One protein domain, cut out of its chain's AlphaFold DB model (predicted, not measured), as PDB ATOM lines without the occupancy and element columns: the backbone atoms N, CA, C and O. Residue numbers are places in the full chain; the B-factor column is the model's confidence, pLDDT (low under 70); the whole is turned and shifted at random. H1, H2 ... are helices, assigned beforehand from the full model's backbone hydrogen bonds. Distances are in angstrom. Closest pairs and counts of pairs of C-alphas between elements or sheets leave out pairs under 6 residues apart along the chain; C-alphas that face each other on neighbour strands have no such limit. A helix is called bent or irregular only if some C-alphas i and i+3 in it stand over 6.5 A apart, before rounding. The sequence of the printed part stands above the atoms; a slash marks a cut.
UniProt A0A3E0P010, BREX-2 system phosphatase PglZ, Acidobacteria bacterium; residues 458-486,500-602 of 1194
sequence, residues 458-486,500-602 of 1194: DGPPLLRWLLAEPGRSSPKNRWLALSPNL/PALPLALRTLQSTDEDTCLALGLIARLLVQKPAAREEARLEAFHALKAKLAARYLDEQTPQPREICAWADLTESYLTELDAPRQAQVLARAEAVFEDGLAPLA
ATOM      1  N   ASP A 458     115.880 160.400 140.685       65.50
ATOM      2  CA  ASP A 458     116.517 159.951 139.449       65.50
ATOM      3  C   ASP A 458     118.044 159.864 139.609       65.50
ATOM      4  O   ASP A 458     118.612 160.343 140.589       65.50
ATOM      5  N   GLY A 459     118.735 159.223 138.664       67.75
ATOM      6  CA  GLY A 459     120.196 159.140 138.708       67.75
ATOM      7  C   GLY A 459     120.725 158.221 139.832       67.75
ATOM      8  O   GLY A 459     120.299 157.066 139.906       67.75
ATOM      9  N   PRO A 460     121.690 158.641 140.680       63.56
ATOM     10  CA  PRO A 460     122.365 157.747 141.632       63.56
ATOM     11  C   PRO A 460     121.458 156.957 142.603       63.56
ATOM     12  O   PRO A 460     121.711 155.764 142.773       63.56
ATOM     13  N   PRO A 461     120.369 157.509 143.189       71.62
ATOM     14  CA  PRO A 461     119.361 156.727 143.919       71.62
ATOM     15  C   PRO A 461     118.798 155.529 143.144       71.62
ATOM     16  O   PRO A 461     118.553 154.475 143.727       71.62
ATOM     17  N   LEU A 462     118.628 155.673 141.829       69.94
ATOM     18  CA  LEU A 462     118.049 154.665 140.948       69.94
ATOM     19  C   LEU A 462     119.053 153.544 140.631       69.94
ATOM     20  O   LEU A 462     118.656 152.379 140.615       69.94
ATOM     21  N   LEU A 463     120.354 153.847 140.482       70.69
ATOM     22  CA  LEU A 463     121.401 152.808 140.466       70.69
ATOM     23  C   LEU A 463     121.582 152.149 141.838       70.69
ATOM     24  O   LEU A 463     121.630 150.922 141.898       70.69
ATOM     25  N   ARG A 464     121.617 152.925 142.933       73.62
ATOM     26  CA  ARG A 464     121.639 152.396 144.312       73.62
ATOM     27  C   ARG A 464     120.504 151.405 144.548       73.62
ATOM     28  O   ARG A 464     120.725 150.365 145.154       73.62
ATOM     29  N   TRP A 465     119.304 151.708 144.052       76.69
ATOM     30  CA  TRP A 465     118.173 150.789 144.091       76.69
ATOM     31  C   TRP A 465     118.409 149.558 143.198       76.69
ATOM     32  O   TRP A 465     118.375 148.440 143.705       76.69
ATOM     33  N   LEU A 466     118.707 149.726 141.904       72.50
ATOM     34  CA  LEU A 466     118.924 148.603 140.971       72.50
ATOM     35  C   LEU A 466     119.991 147.601 141.443       72.50
ATOM     36  O   LEU A 466     119.861 146.403 141.187       72.50
ATOM     37  N   LEU A 467     121.024 148.104 142.121       72.75
ATOM     38  CA  LEU A 467     122.251 147.393 142.483       72.75
ATOM     39  C   LEU A 467     122.396 147.176 144.003       72.75
ATOM     40  O   LEU A 467     123.481 146.822 144.472       72.75
ATOM     41  N   ALA A 468     121.316 147.376 144.769       70.88
ATOM     42  CA  ALA A 468     121.246 147.031 146.189       70.88
ATOM     43  C   ALA A 468     121.484 145.524 146.417       70.88
ATOM     44  O   ALA A 468     121.184 144.712 145.541       70.88
ATOM     45  N   GLU A 469     122.005 145.175 147.604       63.03
ATOM     46  CA  GLU A 469     122.734 143.926 147.904       63.03
ATOM     47  C   GLU A 469     122.343 142.677 147.077       63.03
ATOM     48  O   GLU A 469     121.176 142.257 147.079       63.03
ATOM     49  N   PRO A 470     123.318 142.019 146.411       58.25
ATOM     50  CA  PRO A 470     123.050 140.887 145.533       58.25
ATOM     51  C   PRO A 470     122.522 139.678 146.316       58.25
ATOM     52  O   PRO A 470     123.202 139.082 147.149       58.25
ATOM     53  N   GLY A 471     121.293 139.272 146.006       61.78
ATOM     54  CA  GLY A 471     120.608 138.162 146.663       61.78
ATOM     55  C   GLY A 471     119.204 137.949 146.102       61.78
ATOM     56  O   GLY A 471     118.755 138.685 145.227       61.78
ATOM     57  N   ARG A 472     118.468 136.951 146.616       58.84
ATOM     58  CA  ARG A 472     117.108 136.619 146.123       58.84
ATOM     59  C   ARG A 472     116.109 137.777 146.212       58.84
ATOM     60  O   ARG A 472     115.133 137.784 145.470       58.84
ATOM     61  N   SER A 473     116.362 138.729 147.105       65.00
ATOM     62  CA  SER A 473     115.550 139.929 147.297       65.00
ATOM     63  C   SER A 473     116.089 141.163 146.564       65.00
ATOM     64  O   SER A 473     115.477 142.219 146.720       65.00
ATOM     65  N   SER A 474     117.190 141.077 145.796       74.62
ATOM     66  CA  SER A 474     117.760 142.251 145.111       74.62
ATOM     67  C   SER A 474     116.745 142.855 144.130       74.62
ATOM     68  O   SER A 474     115.944 142.113 143.544       74.62
ATOM     69  N   PRO A 475     116.713 144.184 143.928       77.38
ATOM     70  CA  PRO A 475     115.651 144.791 143.129       77.38
ATOM     71  C   PRO A 475     115.677 144.384 141.654       77.38
ATOM     72  O   PRO A 475     114.612 144.199 141.064       77.38
ATOM     73  N   LYS A 476     116.862 144.083 141.109       81.44
ATOM     74  CA  LYS A 476     117.025 143.348 139.848       81.44
ATOM     75  C   LYS A 476     116.222 142.043 139.825       81.44
ATOM     76  O   LYS A 476     115.424 141.841 138.915       81.44
ATOM     77  N   ASN A 477     116.383 141.166 140.819       81.62
ATOM     78  CA  ASN A 477     115.651 139.895 140.877       81.62
ATOM     79  C   ASN A 477     114.133 140.101 141.029       81.62
ATOM     80  O   ASN A 477     113.356 139.356 140.430       81.62
ATOM     81  N   ARG A 478     113.697 141.147 141.748       83.19
ATOM     82  CA  ARG A 478     112.273 141.537 141.816       83.19
ATOM     83  C   ARG A 478     111.732 142.003 140.459       83.19
ATOM     84  O   ARG A 478     110.627 141.622 140.084       83.19
ATOM     85  N   TRP A 479     112.514 142.761 139.694       83.25
ATOM     86  CA  TRP A 479     112.148 143.225 138.352       83.25
ATOM     87  C   TRP A 479     112.177 142.108 137.296       83.25
ATOM     88  O   TRP A 479     111.274 142.019 136.464       83.25
ATOM     89  N   LEU A 480     113.136 141.181 137.375       83.75
ATOM     90  CA  LEU A 480     113.158 139.972 136.543       83.75
ATOM     91  C   LEU A 480     111.969 139.040 136.832       83.75
ATOM     92  O   LEU A 480     111.503 138.356 135.922       83.75
ATOM     93  N   ALA A 481     111.423 139.056 138.051       85.69
ATOM     94  CA  ALA A 481     110.199 138.332 138.395       85.69
ATOM     95  C   ALA A 481     108.902 138.977 137.850       85.69
ATOM     96  O   ALA A 481     107.856 138.330 137.877       85.69
ATOM     97  N   LEU A 482     108.939 140.216 137.336       87.00
ATOM     98  CA  LEU A 482     107.789 140.831 136.660       87.00
ATOM     99  C   LEU A 482     107.559 140.215 135.274       87.00
ATOM    100  O   LEU A 482     108.514 139.891 134.559       87.00
ATOM    101  N   SER A 483     106.289 140.138 134.861       85.69
ATOM    102  CA  SER A 483     105.909 139.803 133.484       85.69
ATOM    103  C   SER A 483     106.350 140.899 132.495       85.69
ATOM    104  O   SER A 483     106.512 142.054 132.903       85.69
ATOM    105  N   PRO A 484     106.513 140.589 131.193       83.38
ATOM    106  CA  PRO A 484     106.945 141.569 130.192       83.38
ATOM    107  C   PRO A 484     106.087 142.843 130.174       83.38
ATOM    108  O   PRO A 484     106.629 143.946 130.197       83.38
ATOM    109  N   ASN A 485     104.760 142.696 130.246       85.50
ATOM    110  CA  ASN A 485     103.818 143.817 130.281       85.50
ATOM    111  C   ASN A 485     104.068 144.721 131.501       85.50
ATOM    112  O   ASN A 485     104.190 145.932 131.344       85.50
ATOM    113  N   LEU A 486     104.232 144.145 132.700       87.12
ATOM    114  CA  LEU A 486     104.521 144.920 133.913       87.12
ATOM    115  C   LEU A 486     105.899 145.599 133.866       87.12
ATOM    116  O   LEU A 486     106.058 146.672 134.440       87.12
ATOM    117  N   PRO A 500     117.941 159.235 131.075       79.62
ATOM    118  CA  PRO A 500     118.093 158.445 129.845       79.62
ATOM    119  C   PRO A 500     118.963 157.186 129.993       79.62
ATOM    120  O   PRO A 500     118.922 156.307 129.135       79.62
ATOM    121  N   ALA A 501     119.716 157.067 131.090       79.69
ATOM    122  CA  ALA A 501     120.438 155.863 131.481       79.69
ATOM    123  C   ALA A 501     119.539 154.659 131.820       79.69
ATOM    124  O   ALA A 501     119.937 153.514 131.593       79.69
ATOM    125  N   LEU A 502     118.345 154.885 132.392       78.06
ATOM    126  CA  LEU A 502     117.532 153.820 132.996       78.06
ATOM    127  C   LEU A 502     117.173 152.687 132.016       78.06
ATOM    128  O   LEU A 502     117.371 151.527 132.386       78.06
ATOM    129  N   PRO A 503     116.680 152.947 130.786       76.88
ATOM    130  CA  PRO A 503     116.334 151.872 129.860       76.88
ATOM    131  C   PRO A 503     117.551 151.021 129.474       76.88
ATOM    132  O   PRO A 503     117.419 149.812 129.304       76.88
ATOM    133  N   LEU A 504     118.734 151.634 129.378       78.69
ATOM    134  CA  LEU A 504     119.982 150.973 128.998       78.69
ATOM    135  C   LEU A 504     120.537 150.105 130.143       78.69
ATOM    136  O   LEU A 504     120.859 148.932 129.938       78.69
ATOM    137  N   ALA A 505     120.548 150.640 131.367       80.94
ATOM    138  CA  ALA A 505     120.922 149.904 132.576       80.94
ATOM    139  C   ALA A 505     119.966 148.726 132.860       80.94
ATOM    140  O   ALA A 505     120.403 147.632 133.206       80.94
ATOM    141  N   LEU A 506     118.655 148.904 132.652       79.62
ATOM    142  CA  LEU A 506     117.683 147.820 132.821       79.62
ATOM    143  C   LEU A 506     117.793 146.740 131.737       79.62
ATOM    144  O   LEU A 506     117.734 145.559 132.072       79.62
ATOM    145  N   ARG A 507     117.979 147.107 130.459       78.12
ATOM    146  CA  ARG A 507     118.198 146.130 129.374       78.12
ATOM    147  C   ARG A 507     119.453 145.292 129.623       78.12
ATOM    148  O   ARG A 507     119.384 144.069 129.556       78.12
ATOM    149  N   THR A 508     120.568 145.916 130.007       80.81
ATOM    150  CA  THR A 508     121.806 145.182 130.331       80.81
ATOM    151  C   THR A 508     121.621 144.241 131.526       80.81
ATOM    152  O   THR A 508     121.993 143.073 131.429       80.81
ATOM    153  N   LEU A 509     120.932 144.669 132.592       81.38
ATOM    154  CA  LEU A 509     120.598 143.814 133.745       81.38
ATOM    155  C   LEU A 509     119.680 142.611 133.430       81.38
ATOM    156  O   LEU A 509     119.534 141.743 134.295       81.38
ATOM    157  N   GLN A 510     119.083 142.506 132.233       81.19
ATOM    158  CA  GLN A 510     118.367 141.288 131.812       81.19
ATOM    159  C   GLN A 510     119.305 140.128 131.465       81.19
ATOM    160  O   GLN A 510     118.919 138.972 131.642       81.19
ATOM    161  N   SER A 511     120.519 140.415 130.987       79.25
ATOM    162  CA  SER A 511     121.461 139.415 130.464       79.25
ATOM    163  C   SER A 511     122.830 139.411 131.156       79.25
ATOM    164  O   SER A 511     123.703 138.626 130.777       79.25
ATOM    165  N   THR A 512     123.028 140.234 132.191       82.94
ATOM    166  CA  THR A 512     124.283 140.337 132.955       82.94
ATOM    167  C   THR A 512     124.087 140.222 134.466       82.94
ATOM    168  O   THR A 512     122.973 140.298 134.986       82.94
ATOM    169  N   ASP A 513     125.184 140.025 135.198       84.50
ATOM    170  CA  ASP A 513     125.261 140.309 136.633       84.50
ATOM    171  C   ASP A 513     125.426 141.816 136.917       84.50
ATOM    172  O   ASP A 513     125.799 142.601 136.044       84.50
ATOM    173  N   GLU A 514     125.129 142.206 138.154       84.62
ATOM    174  CA  GLU A 514     125.158 143.578 138.662       84.62
ATOM    175  C   GLU A 514     126.527 144.267 138.447       84.62
ATOM    176  O   GLU A 514     126.568 145.440 138.075       84.62
ATOM    177  N   ASP A 515     127.641 143.539 138.592       86.06
ATOM    178  CA  ASP A 515     128.997 144.074 138.384       86.06
ATOM    179  C   ASP A 515     129.288 144.261 136.892       86.06
ATOM    180  O   ASP A 515     129.871 145.264 136.483       86.06
ATOM    181  N   THR A 516     128.871 143.301 136.063       87.19
ATOM    182  CA  THR A 516     129.014 143.367 134.604       87.19
ATOM    183  C   THR A 516     128.155 144.490 134.003       87.19
ATOM    184  O   THR A 516     128.583 145.118 133.037       87.19
ATOM    185  N   CYS A 517     126.985 144.811 134.570       86.69
ATOM    186  CA  CYS A 517     126.218 146.001 134.177       86.69
ATOM    187  C   CYS A 517     127.007 147.299 134.433       86.69
ATOM    188  O   CYS A 517     127.140 148.114 133.521       86.69
ATOM    189  N   LEU A 518     127.592 147.461 135.627       88.75
ATOM    190  CA  LEU A 518     128.444 148.615 135.939       88.75
ATOM    191  C   LEU A 518     129.675 148.682 135.028       88.75
ATOM    192  O   LEU A 518     129.973 149.725 134.457       88.75
ATOM    193  N   ALA A 519     130.361 147.560 134.829       90.25
ATOM    194  CA  ALA A 519     131.507 147.467 133.934       90.25
ATOM    195  C   ALA A 519     131.187 147.931 132.504       90.25
ATOM    196  O   ALA A 519     131.940 148.713 131.923       90.25
ATOM    197  N   LEU A 520     130.049 147.504 131.945       87.81
ATOM    198  CA  LEU A 520     129.604 147.946 130.622       87.81
ATOM    199  C   LEU A 520     129.241 149.440 130.598       87.81
ATOM    200  O   LEU A 520     129.511 150.091 129.593       87.81
ATOM    201  N   GLY A 521     128.695 149.991 131.688       89.31
ATOM    202  CA  GLY A 521     128.417 151.426 131.822       89.31
ATOM    203  C   GLY A 521     129.683 152.287 131.840       89.31
ATOM    204  O   GLY A 521     129.725 153.322 131.179       89.31
ATOM    205  N   LEU A 522     130.751 151.826 132.501       91.25
ATOM    206  CA  LEU A 522     132.066 152.480 132.454       91.25
ATOM    207  C   LEU A 522     132.684 152.402 131.048       91.25
ATOM    208  O   LEU A 522     133.194 153.393 130.533       91.25
ATOM    209  N   ILE A 523     132.592 151.247 130.381       89.81
ATOM    210  CA  ILE A 523     133.079 151.076 128.999       89.81
ATOM    211  C   ILE A 523     132.259 151.926 128.008       89.81
ATOM    212  O   ILE A 523     132.803 152.413 127.016       89.81
ATOM    213  N   ALA A 524     130.970 152.165 128.272       87.94
ATOM    214  CA  ALA A 524     130.109 152.986 127.421       87.94
ATOM    215  C   ALA A 524     130.590 154.445 127.298       87.94
ATOM    216  O   ALA A 524     130.342 155.067 126.262       87.94
ATOM    217  N   ARG A 525     131.369 154.966 128.265       89.50
ATOM    218  CA  ARG A 525     132.058 156.269 128.157       89.50
ATOM    219  C   ARG A 525     132.859 156.393 126.856       89.50
ATOM    220  O   ARG A 525     132.864 157.452 126.233       89.50
ATOM    221  N   LEU A 526     133.467 155.297 126.397       88.25
ATOM    222  CA  LEU A 526     134.310 155.248 125.196       88.25
ATOM    223  C   LEU A 526     133.523 155.398 123.882       88.25
ATOM    224  O   LEU A 526     134.129 155.567 122.827       88.25
ATOM    225  N   LEU A 527     132.186 155.365 123.937       86.19
ATOM    226  CA  LEU A 527     131.305 155.623 122.796       86.19
ATOM    227  C   LEU A 527     130.728 157.050 122.764       86.19
ATOM    228  O   LEU A 527     130.027 157.393 121.811       86.19
ATOM    229  N   VAL A 528     131.014 157.886 123.771       83.50
ATOM    230  CA  VAL A 528     130.496 159.264 123.869       83.50
ATOM    231  C   VAL A 528     131.090 160.177 122.793       83.50
ATOM    232  O   VAL A 528     130.364 160.947 122.167       83.50
ATOM    233  N   GLN A 529     132.398 160.074 122.543       81.62
ATOM    234  CA  GLN A 529     133.087 160.827 121.492       81.62
ATOM    235  C   GLN A 529     133.573 159.869 120.405       81.62
ATOM    236  O   GLN A 529     134.326 158.935 120.678       81.62
ATOM    237  N   LYS A 530     133.148 160.098 119.158       84.00
ATOM    238  CA  LYS A 530     133.624 159.325 118.005       84.00
ATOM    239  C   LYS A 530     135.058 159.765 117.647       84.00
ATOM    240  O   LYS A 530     135.251 160.961 117.430       84.00
ATOM    241  N   PRO A 531     136.033 158.844 117.515       84.12
ATOM    242  CA  PRO A 531     137.370 159.169 117.019       84.12
ATOM    243  C   PRO A 531     137.347 159.844 115.641       84.12
ATOM    244  O   PRO A 531     136.459 159.586 114.818       84.12
ATOM    245  N   ALA A 532     138.342 160.692 115.375       82.06
ATOM    246  CA  ALA A 532     138.499 161.337 114.077       82.06
ATOM    247  C   ALA A 532     138.778 160.298 112.975       82.06
ATOM    248  O   ALA A 532     139.418 159.279 113.216       82.06
ATOM    249  N   ALA A 533     138.359 160.577 111.737       76.81
ATOM    250  CA  ALA A 533     138.513 159.641 110.614       76.81
ATOM    251  C   ALA A 533     139.978 159.279 110.283       76.81
ATOM    252  O   ALA A 533     140.224 158.243 109.678       76.81
ATOM    253  N   ARG A 534     140.942 160.105 110.714       77.69
ATOM    254  CA  ARG A 534     142.390 159.853 110.604       77.69
ATOM    255  C   ARG A 534     142.916 158.794 111.591       77.69
ATOM    256  O   ARG A 534     144.048 158.354 111.458       77.69
ATOM    257  N   GLU A 535     142.133 158.421 112.603       82.25
ATOM    258  CA  GLU A 535     142.520 157.506 113.687       82.25
ATOM    259  C   GLU A 535     141.888 156.124 113.455       82.25
ATOM    260  O   GLU A 535     141.130 155.618 114.282       82.25
ATOM    261  N   GLU A 536     142.176 155.535 112.290       86.50
ATOM    262  CA  GLU A 536     141.483 154.369 111.718       86.50
ATOM    263  C   GLU A 536     141.317 153.202 112.707       86.50
ATOM    264  O   GLU A 536     140.193 152.772 112.951       86.50
ATOM    265  N   ALA A 537     142.386 152.776 113.388       84.50
ATOM    266  CA  ALA A 537     142.322 151.695 114.381       84.50
ATOM    267  C   ALA A 537     141.455 152.030 115.619       84.50
ATOM    268  O   ALA A 537     140.830 151.146 116.204       84.50
ATOM    269  N   ARG A 538     141.375 153.307 116.028       85.44
ATOM    270  CA  ARG A 538     140.472 153.747 117.115       85.44
ATOM    271  C   ARG A 538     139.028 153.782 116.628       85.44
ATOM    272  O   ARG A 538     138.119 153.439 117.378       85.44
ATOM    273  N   LEU A 539     138.815 154.177 115.374       87.00
ATOM    274  CA  LEU A 539     137.506 154.196 114.732       87.00
ATOM    275  C   LEU A 539     136.959 152.774 114.504       87.00
ATOM    276  O   LEU A 539     135.785 152.530 114.781       87.00
ATOM    277  N   GLU A 540     137.795 151.827 114.081       86.94
ATOM    278  CA  GLU A 540     137.440 150.406 113.983       86.94
ATOM    279  C   GLU A 540     137.043 149.848 115.357       86.94
ATOM    280  O   GLU A 540     135.937 149.327 115.511       86.94
ATOM    281  N   ALA A 541     137.871 150.055 116.386       85.69
ATOM    282  CA  ALA A 541     137.567 149.634 117.753       85.69
ATOM    283  C   ALA A 541     136.288 150.300 118.318       85.69
ATOM    284  O   ALA A 541     135.498 149.640 118.996       85.69
ATOM    285  N   PHE A 542     136.015 151.571 117.990       87.31
ATOM    286  CA  PHE A 542     134.748 152.255 118.309       87.31
ATOM    287  C   PHE A 542     133.547 151.549 117.668       87.31
ATOM    288  O   PHE A 542     132.531 151.307 118.326       87.31
ATOM    289  N   HIS A 543     133.656 151.182 116.388       85.88
ATOM    290  CA  HIS A 543     132.608 150.447 115.685       85.88
ATOM    291  C   HIS A 543     132.433 149.020 116.233       85.88
ATOM    292  O   HIS A 543     131.292 148.593 116.418       85.88
ATOM    293  N   ALA A 544     133.521 148.329 116.584       84.56
ATOM    294  CA  ALA A 544     133.493 147.011 117.217       84.56
ATOM    295  C   ALA A 544     132.818 147.042 118.600       84.56
ATOM    296  O   ALA A 544     131.912 146.248 118.856       84.56
ATOM    297  N   LEU A 545     133.173 147.997 119.470       84.06
ATOM    298  CA  LEU A 545     132.528 148.177 120.775       84.06
ATOM    299  C   LEU A 545     131.037 148.513 120.623       84.06
ATOM    300  O   LEU A 545     130.194 147.903 121.285       84.06
ATOM    301  N   LYS A 546     130.688 149.432 119.713       83.44
ATOM    302  CA  LYS A 546     129.289 149.788 119.442       83.44
ATOM    303  C   LYS A 546     128.475 148.581 118.962       83.44
ATOM    304  O   LYS A 546     127.366 148.368 119.451       83.44
ATOM    305  N   ALA A 547     129.026 147.774 118.054       81.06
ATOM    306  CA  ALA A 547     128.395 146.544 117.579       81.06
ATOM    307  C   ALA A 547     128.263 145.493 118.696       81.06
ATOM    308  O   ALA A 547     127.204 144.885 118.837       81.06
ATOM    309  N   LYS A 548     129.294 145.327 119.538       77.69
ATOM    310  CA  LYS A 548     129.295 144.407 120.687       77.69
ATOM    311  C   LYS A 548     128.228 144.768 121.723       77.69
ATOM    312  O   LYS A 548     127.594 143.862 122.257       77.69
ATOM    313  N   LEU A 549     127.994 146.059 121.986       77.06
ATOM    314  CA  LEU A 549     126.884 146.488 122.842       77.06
ATOM    315  C   LEU A 549     125.524 146.238 122.172       77.06
ATOM    316  O   LEU A 549     124.652 145.619 122.783       77.06
ATOM    317  N   ALA A 550     125.361 146.662 120.914       76.62
ATOM    318  CA  ALA A 550     124.111 146.522 120.166       76.62
ATOM    319  C   ALA A 550     123.639 145.057 120.059       76.62
ATOM    320  O   ALA A 550     122.497 144.745 120.390       76.62
ATOM    321  N   ALA A 551     124.533 144.149 119.660       73.62
ATOM    322  CA  ALA A 551     124.214 142.745 119.394       73.62
ATOM    323  C   ALA A 551     124.031 141.875 120.653       73.62
ATOM    324  O   ALA A 551     123.623 140.721 120.536       73.62
ATOM    325  N   ARG A 552     124.372 142.380 121.849       67.31
ATOM    326  CA  ARG A 552     124.417 141.576 123.086       67.31
ATOM    327  C   ARG A 552     123.498 142.076 124.205       67.31
ATOM    328  O   ARG A 552     123.208 141.304 125.119       67.31
ATOM    329  N   TYR A 553     123.043 143.331 124.139       61.06
ATOM    330  CA  TYR A 553     122.320 143.987 125.239       61.06
ATOM    331  C   TYR A 553     121.123 144.861 124.819       61.06
ATOM    332  O   TYR A 553     120.550 145.529 125.679       61.06
ATOM    333  N   LEU A 554     120.785 144.942 123.525       62.19
ATOM    334  CA  LEU A 554     120.054 146.103 122.991       62.19
ATOM    335  C   LEU A 554     118.997 145.832 121.904       62.19
ATOM    336  O   LEU A 554     118.332 146.787 121.504       62.19
ATOM    337  N   ASP A 555     118.809 144.578 121.479       57.81
ATOM    338  CA  ASP A 555     117.766 144.131 120.536       57.81
ATOM    339  C   ASP A 555     117.631 145.032 119.292       57.81
ATOM    340  O   ASP A 555     116.596 145.646 119.036       57.81
ATOM    341  N   GLU A 556     118.740 145.147 118.549       53.09
ATOM    342  CA  GLU A 556     118.924 145.909 117.295       53.09
ATOM    343  C   GLU A 556     118.716 147.438 117.381       53.09
ATOM    344  O   GLU A 556     119.221 148.184 116.536       53.09
ATOM    345  N   GLN A 557     118.079 147.952 118.435       62.34
ATOM    346  CA  GLN A 557     117.961 149.385 118.684       62.34
ATOM    347  C   GLN A 557     119.318 149.974 119.080       62.34
ATOM    348  O   GLN A 557     119.789 149.816 120.204       62.34
ATOM    349  N   THR A 558     119.943 150.712 118.162       65.25
ATOM    350  CA  THR A 558     121.154 151.482 118.468       65.25
ATOM    351  C   THR A 558     120.836 152.572 119.507       65.25
ATOM    352  O   THR A 558     120.013 153.440 119.209       65.25
ATOM    353  N   PRO A 559     121.483 152.579 120.690       71.50
ATOM    354  CA  PRO A 559     121.244 153.590 121.716       71.50
ATOM    355  C   PRO A 559     121.722 154.963 121.236       71.50
ATOM    356  O   PRO A 559     122.738 155.080 120.540       71.50
ATOM    357  N   GLN A 560     120.993 156.011 121.613       77.75
ATOM    358  CA  GLN A 560     121.342 157.378 121.239       77.75
ATOM    359  C   GLN A 560     122.570 157.858 122.028       77.75
ATOM    360  O   GLN A 560     122.731 157.471 123.188       77.75
ATOM    361  N   PRO A 561     123.403 158.765 121.480       81.00
ATOM    362  CA  PRO A 561     124.570 159.289 122.194       81.00
ATOM    363  C   PRO A 561     124.238 159.832 123.592       81.00
ATOM    364  O   PRO A 561     124.972 159.564 124.535       81.00
ATOM    365  N   ARG A 562     123.083 160.493 123.763       83.50
ATOM    366  CA  ARG A 562     122.588 160.988 125.065       83.50
ATOM    367  C   ARG A 562     122.329 159.883 126.104       83.50
ATOM    368  O   ARG A 562     122.504 160.117 127.292       83.50
ATOM    369  N   GLU A 563     121.896 158.698 125.667       82.88
ATOM    370  CA  GLU A 563     121.589 157.546 126.531       82.88
ATOM    371  C   GLU A 563     122.890 156.855 126.965       82.88
ATOM    372  O   GLU A 563     123.036 156.480 128.126       82.88
ATOM    373  N   ILE A 564     123.870 156.791 126.054       84.06
ATOM    374  CA  ILE A 564     125.249 156.369 126.331       84.06
ATOM    375  C   ILE A 564     125.918 157.322 127.336       84.06
ATOM    376  O   ILE A 564     126.468 156.850 128.328       84.06
ATOM    377  N   CYS A 565     125.838 158.644 127.111       86.75
ATOM    378  CA  CYS A 565     126.377 159.661 128.025       86.75
ATOM    379  C   CYS A 565     125.776 159.500 129.420       86.75
ATOM    380  O   CYS A 565     126.501 159.187 130.357       86.75
ATOM    381  N   ALA A 566     124.446 159.598 129.526       86.25
ATOM    382  CA  ALA A 566     123.749 159.538 130.803       86.25
ATOM    383  C   ALA A 566     124.054 158.247 131.577       86.25
ATOM    384  O   ALA A 566     124.155 158.285 132.801       86.25
ATOM    385  N   TRP A 567     124.211 157.106 130.892       86.25
ATOM    386  CA  TRP A 567     124.579 155.848 131.544       86.25
ATOM    387  C   TRP A 567     126.029 155.833 132.031       86.25
ATOM    388  O   TRP A 567     126.266 155.385 133.153       86.25
ATOM    389  N   ALA A 568     126.975 156.361 131.252       89.00
ATOM    390  CA  ALA A 568     128.362 156.519 131.682       89.00
ATOM    391  C   ALA A 568     128.476 157.493 132.870       89.00
ATOM    392  O   ALA A 568     129.000 157.112 133.913       89.00
ATOM    393  N   ASP A 569     127.894 158.693 132.763       87.94
ATOM    394  CA  ASP A 569     127.865 159.720 133.816       87.94
ATOM    395  C   ASP A 569     127.309 159.157 135.134       87.94
ATOM    396  O   ASP A 569     127.909 159.296 136.202       87.94
ATOM    397  N   LEU A 570     126.180 158.449 135.052       86.12
ATOM    398  CA  LEU A 570     125.524 157.829 136.197       86.12
ATOM    399  C   LEU A 570     126.353 156.681 136.803       86.12
ATOM    400  O   LEU A 570     126.443 156.554 138.026       86.12
ATOM    401  N   THR A 571     126.986 155.859 135.968       89.06
ATOM    402  CA  THR A 571     127.824 154.740 136.425       89.06
ATOM    403  C   THR A 571     129.103 155.237 137.101       89.06
ATOM    404  O   THR A 571     129.483 154.725 138.152       89.06
ATOM    405  N   GLU A 572     129.746 156.267 136.549       90.19
ATOM    406  CA  GLU A 572     130.943 156.891 137.121       90.19
ATOM    407  C   GLU A 572     130.639 157.658 138.414       90.19
ATOM    408  O   GLU A 572     131.430 157.602 139.359       90.19
ATOM    409  N   SER A 573     129.474 158.314 138.492       88.06
ATOM    410  CA  SER A 573     128.971 158.911 139.731       88.06
ATOM    411  C   SER A 573     128.790 157.842 140.809       88.06
ATOM    412  O   SER A 573     129.344 157.976 141.898       88.06
ATOM    413  N   TYR A 574     128.076 156.752 140.511       86.38
ATOM    414  CA  TYR A 574     127.850 155.683 141.487       86.38
ATOM    415  C   TYR A 574     129.144 154.961 141.888       86.38
ATOM    416  O   TYR A 574     129.309 154.615 143.055       86.38
ATOM    417  N   LEU A 575     130.117 154.817 140.977       89.12
ATOM    418  CA  LEU A 575     131.444 154.285 141.306       89.12
ATOM    419  C   LEU A 575     132.124 155.080 142.436       89.12
ATOM    420  O   LEU A 575     132.825 154.480 143.241       89.12
ATOM    421  N   THR A 576     131.898 156.398 142.549       88.44
ATOM    422  CA  THR A 576     132.454 157.199 143.661       88.44
ATOM    423  C   THR A 576     131.751 157.003 145.007       88.44
ATOM    424  O   THR A 576     132.332 157.339 146.035       88.44
ATOM    425  N   GLU A 577     130.541 156.436 145.024       87.06
ATOM    426  CA  GLU A 577     129.795 156.137 146.257       87.06
ATOM    427  C   GLU A 577     130.153 154.767 146.860       87.06
ATOM    428  O   GLU A 577     129.878 154.515 148.033       87.06
ATOM    429  N   LEU A 578     130.748 153.874 146.063       86.56
ATOM    430  CA  LEU A 578     131.153 152.530 146.483       86.56
ATOM    431  C   LEU A 578     132.403 152.558 147.377       86.56
ATOM    432  O   LEU A 578     133.263 153.427 147.244       86.56
ATOM    433  N   ASP A 579     132.562 151.552 148.238       89.94
ATOM    434  CA  ASP A 579     133.790 151.338 149.004       89.94
ATOM    435  C   ASP A 579     134.934 150.819 148.112       89.94
ATOM    436  O   ASP A 579     134.712 150.147 147.104       89.94
ATOM    437  N   ALA A 580     136.187 151.116 148.476       89.88
ATOM    438  CA  ALA A 580     137.354 150.819 147.637       89.88
ATOM    439  C   ALA A 580     137.482 149.339 147.180       89.88
ATOM    440  O   ALA A 580     137.796 149.123 146.006       89.88
ATOM    441  N   PRO A 581     137.199 148.310 148.013       92.00
ATOM    442  CA  PRO A 581     137.117 146.917 147.557       92.00
ATOM    443  C   PRO A 581     136.110 146.697 146.418       92.00
ATOM    444  O   PRO A 581     136.411 146.001 145.445       92.00
ATOM    445  N   ARG A 582     134.924 147.308 146.511       87.69
ATOM    446  CA  ARG A 582     133.851 147.178 145.519       87.69
ATOM    447  C   ARG A 582     134.136 147.995 144.258       87.69
ATOM    448  O   ARG A 582     133.893 147.496 143.161       87.69
ATOM    449  N   GLN A 583     134.736 149.183 144.389       91.25
ATOM    450  CA  GLN A 583     135.277 149.946 143.255       91.25
ATOM    451  C   GLN A 583     136.293 149.112 142.462       91.25
ATOM    452  O   GLN A 583     136.164 148.971 141.246       91.25
ATOM    453  N   ALA A 584     137.264 148.502 143.152       90.50
ATOM    454  CA  ALA A 584     138.283 147.660 142.529       90.50
ATOM    455  C   ALA A 584     137.679 146.427 141.832       90.50
ATOM    456  O   ALA A 584     138.107 146.078 140.733       90.50
ATOM    457  N   GLN A 585     136.653 145.799 142.416       91.06
ATOM    458  CA  GLN A 585     135.924 144.687 141.792       91.06
ATOM    459  C   GLN A 585     135.214 145.106 140.493       91.06
ATOM    460  O   GLN A 585     135.279 144.377 139.501       91.06
ATOM    461  N   VAL A 586     134.558 146.270 140.480       91.44
ATOM    462  CA  VAL A 586     133.857 146.798 139.296       91.44
ATOM    463  C   VAL A 586     134.845 147.200 138.198       91.44
ATOM    464  O   VAL A 586     134.635 146.852 137.037       91.44
ATOM    465  N   LEU A 587     135.957 147.854 138.549       93.12
ATOM    466  CA  LEU A 587     137.015 148.206 137.595       93.12
ATOM    467  C   LEU A 587     137.693 146.954 137.013       93.12
ATOM    468  O   LEU A 587     137.815 146.841 135.798       93.12
ATOM    469  N   ALA A 588     138.028 145.958 137.839       91.56
ATOM    470  CA  ALA A 588     138.566 144.682 137.359       91.56
ATOM    471  C   ALA A 588     137.570 143.915 136.466       91.56
ATOM    472  O   ALA A 588     137.978 143.224 135.532       91.56
ATOM    473  N   ARG A 589     136.256 144.049 136.711       91.25
ATOM    474  CA  ARG A 589     135.220 143.514 135.816       91.25
ATOM    475  C   ARG A 589     135.157 144.272 134.488       91.25
ATOM    476  O   ARG A 589     134.892 143.644 133.468       91.25
ATOM    477  N   ALA A 590     135.408 145.579 134.494       91.94
ATOM    478  CA  ALA A 590     135.472 146.396 133.287       91.94
ATOM    479  C   ALA A 590     136.664 145.997 132.407       91.94
ATOM    480  O   ALA A 590     136.454 145.674 131.241       91.94
ATOM    481  N   GLU A 591     137.867 145.861 132.971       91.00
ATOM    482  CA  GLU A 591     139.026 145.325 132.233       91.00
ATOM    483  C   GLU A 591     138.746 143.926 131.662       91.00
ATOM    484  O   GLU A 591     138.986 143.669 130.489       91.00
ATOM    485  N   ALA A 592     138.138 143.027 132.447       87.75
ATOM    486  CA  ALA A 592     137.810 141.671 131.995       87.75
ATOM    487  C   ALA A 592     136.740 141.596 130.878       87.75
ATOM    488  O   ALA A 592     136.532 140.527 130.303       87.75
ATOM    489  N   VAL A 593     136.040 142.697 130.581       82.69
ATOM    490  CA  VAL A 593     135.077 142.833 129.467       82.69
ATOM    491  C   VAL A 593     135.684 143.623 128.291       82.69
ATOM    492  O   VAL A 593     135.222 143.504 127.144       82.69
ATOM    493  N   PHE A 594     136.739 144.393 128.563       82.94
ATOM    494  CA  PHE A 594     137.525 145.187 127.626       82.94
ATOM    495  C   PHE A 594     138.590 144.320 126.920       82.94
ATOM    496  O   PHE A 594     139.791 144.446 127.127       82.94
ATOM    497  N   GLU A 595     138.109 143.390 126.092       70.31
ATOM    498  CA  GLU A 595     138.920 142.452 125.296       70.31
ATOM    499  C   GLU A 595     139.910 143.150 124.336       70.31
ATOM    500  O   GLU A 595     139.611 144.214 123.793       70.31
ATOM    501  N   ASP A 596     141.033 142.478 124.042       60.22
ATOM    502  CA  ASP A 596     142.197 142.958 123.267       60.22
ATOM    503  C   ASP A 596     141.872 143.768 121.996       60.22
ATOM    504  O   ASP A 596     142.540 144.756 121.690       60.22
ATOM    505  N   GLY A 597     140.817 143.389 121.263       65.88
ATOM    506  CA  GLY A 597     140.361 144.086 120.050       65.88
ATOM    507  C   GLY A 597     139.878 145.528 120.272       65.88
ATOM    508  O   GLY A 597     139.610 146.235 119.303       65.88
ATOM    509  N   LEU A 598     139.761 145.977 121.526       78.75
ATOM    510  CA  LEU A 598     139.401 147.346 121.894       78.75
ATOM    511  C   LEU A 598     140.597 148.202 122.340       78.75
ATOM    512  O   LEU A 598     140.410 149.398 122.567       78.75
ATOM    513  N   ALA A 599     141.815 147.653 122.416       83.00
ATOM    514  CA  ALA A 599     143.001 148.351 122.927       83.00
ATOM    515  C   ALA A 599     143.245 149.775 122.354       83.00
ATOM    516  O   ALA A 599     143.598 150.660 123.137       83.00
ATOM    517  N   PRO A 600     142.987 150.088 121.061       87.44
ATOM    518  CA  PRO A 600     143.095 151.463 120.544       87.44
ATOM    519  C   PRO A 600     142.185 152.500 121.239       87.44
ATOM    520  O   PRO A 600     142.487 153.697 121.238       87.44
ATOM    521  N   LEU A 601     141.074 152.073 121.854       88.38
ATOM    522  CA  LEU A 601     140.193 152.938 122.649       88.38
ATOM    523  C   LEU A 601     140.675 153.164 124.083       88.38
ATOM    524  O   LEU A 601     140.168 154.078 124.728       88.38
ATOM    525  N   ALA A 602     141.611 152.365 124.603       89.38
ATOM    526  CA  ALA A 602     141.946 152.366 126.030       89.38
ATOM    527  C   ALA A 602     142.397 153.756 126.513       89.38
ATOM    528  O   ALA A 602     141.924 154.264 127.529       89.38
TER     529      ALA A 602
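What this domain is: This is residues 458 to 486 and 500 to 602 of the 1194 residues of the protein "BREX-2 system phosphatase PglZ" of Acidobacteria bacterium (UniProt A0A3E0P010). H4 forms the core of a pile of crossed helices and packs into the V made by H6 and H7, which meet near their joined ends. H5 folds back from one end of H4, with H8 on its first half, while H3 packs on H4 and H6 and H1 and H2 lie beyond at the far end. The printed part has 132 residues with eight named helices, H1 to H8 along the chain, and no named strand: the class is all helix. It is compact, with a radius of gyration of the C-alphas of 15.0 A, and spans 49 by 37 by 25 A; residues 481 to 486 stick out.

How they stand to each other: Start at H5, residues 536 to 553, the longest helix. Its residues 542 to 546 touch residues 526 to 527 of H4, residues 514 to 527, closest at the C-alphas of Leu 527 and Phe 542, 6.6 A; this is a helical hairpin, opposite ways at 36 degrees, only just a steep tilt. H4 is the hub, touching four helices. It touches H6, residues 561 to 577, at a steep tilt of 51 degrees, with the C-alphas of Gly 521 and Ala 568 closest at 5.1 A. Residues 585 to 590 of H7, residues 580 to 591, touch H4, with the C-alphas of Ala 519 and Ala 590 closest at 4.2 A. Residues 517 to 521 of H4 touch H3, residues 502 to 511, closest at the C-alphas of Thr 508 and Cys 517, 5.9 A. H8, residues 596 to 602, touches residues 537 to 545 of H5, closest at the C-alphas of Arg 538 and Pro 600, 4.9 A. H1, residues 460 to 466, touches residues 570 to 574 of H6, about perpendicular at 89 degrees, with the C-alphas of Pro 460 and Tyr 574 closest at 5.9 A. H2, residues 475 to 480, only just touches H1, with 3 pairs of C-alphas within 8 A, and only at the corner, closest at the C-alphas of Leu 466 and Pro 475, 5.5 A. Every O i to N i+4 pair is within hydrogen-bond range in H1, H2 and H7; the counts are 5 of 6 in H3, 7 of 10 in H4, 13 of 14 in H5, 12 of 13 in H6 and 0 of 3 in H8, where 3 of 4 O i to N i+3 pairs are.

Where its parts are: Find C-alpha 536 at (141.483, 154.369, 111.718); from there H5 runs 25.6 A to C-alpha 553. H6 measures 24.8 A, H4 20.8 A and H7 16.4 A. H8 is irregular, with C-alphas 597 and 600 7.9 A apart, and ends at C-alpha 602 (141.946, 152.366, 126.030).

The domain as a whole: The C-alphas of Ser 473 and Arg 534 are the two farthest apart, 49.6 A. Residues 487 to 499 are not printed, and C-alphas 486 and 500 are 19.6 A apart across this cut. Of the links that are printed whole, none is long. Mean pLDDT of the printed part is 81.0; 18 residues are under 70, among them 469 to 473 and 552 to 558.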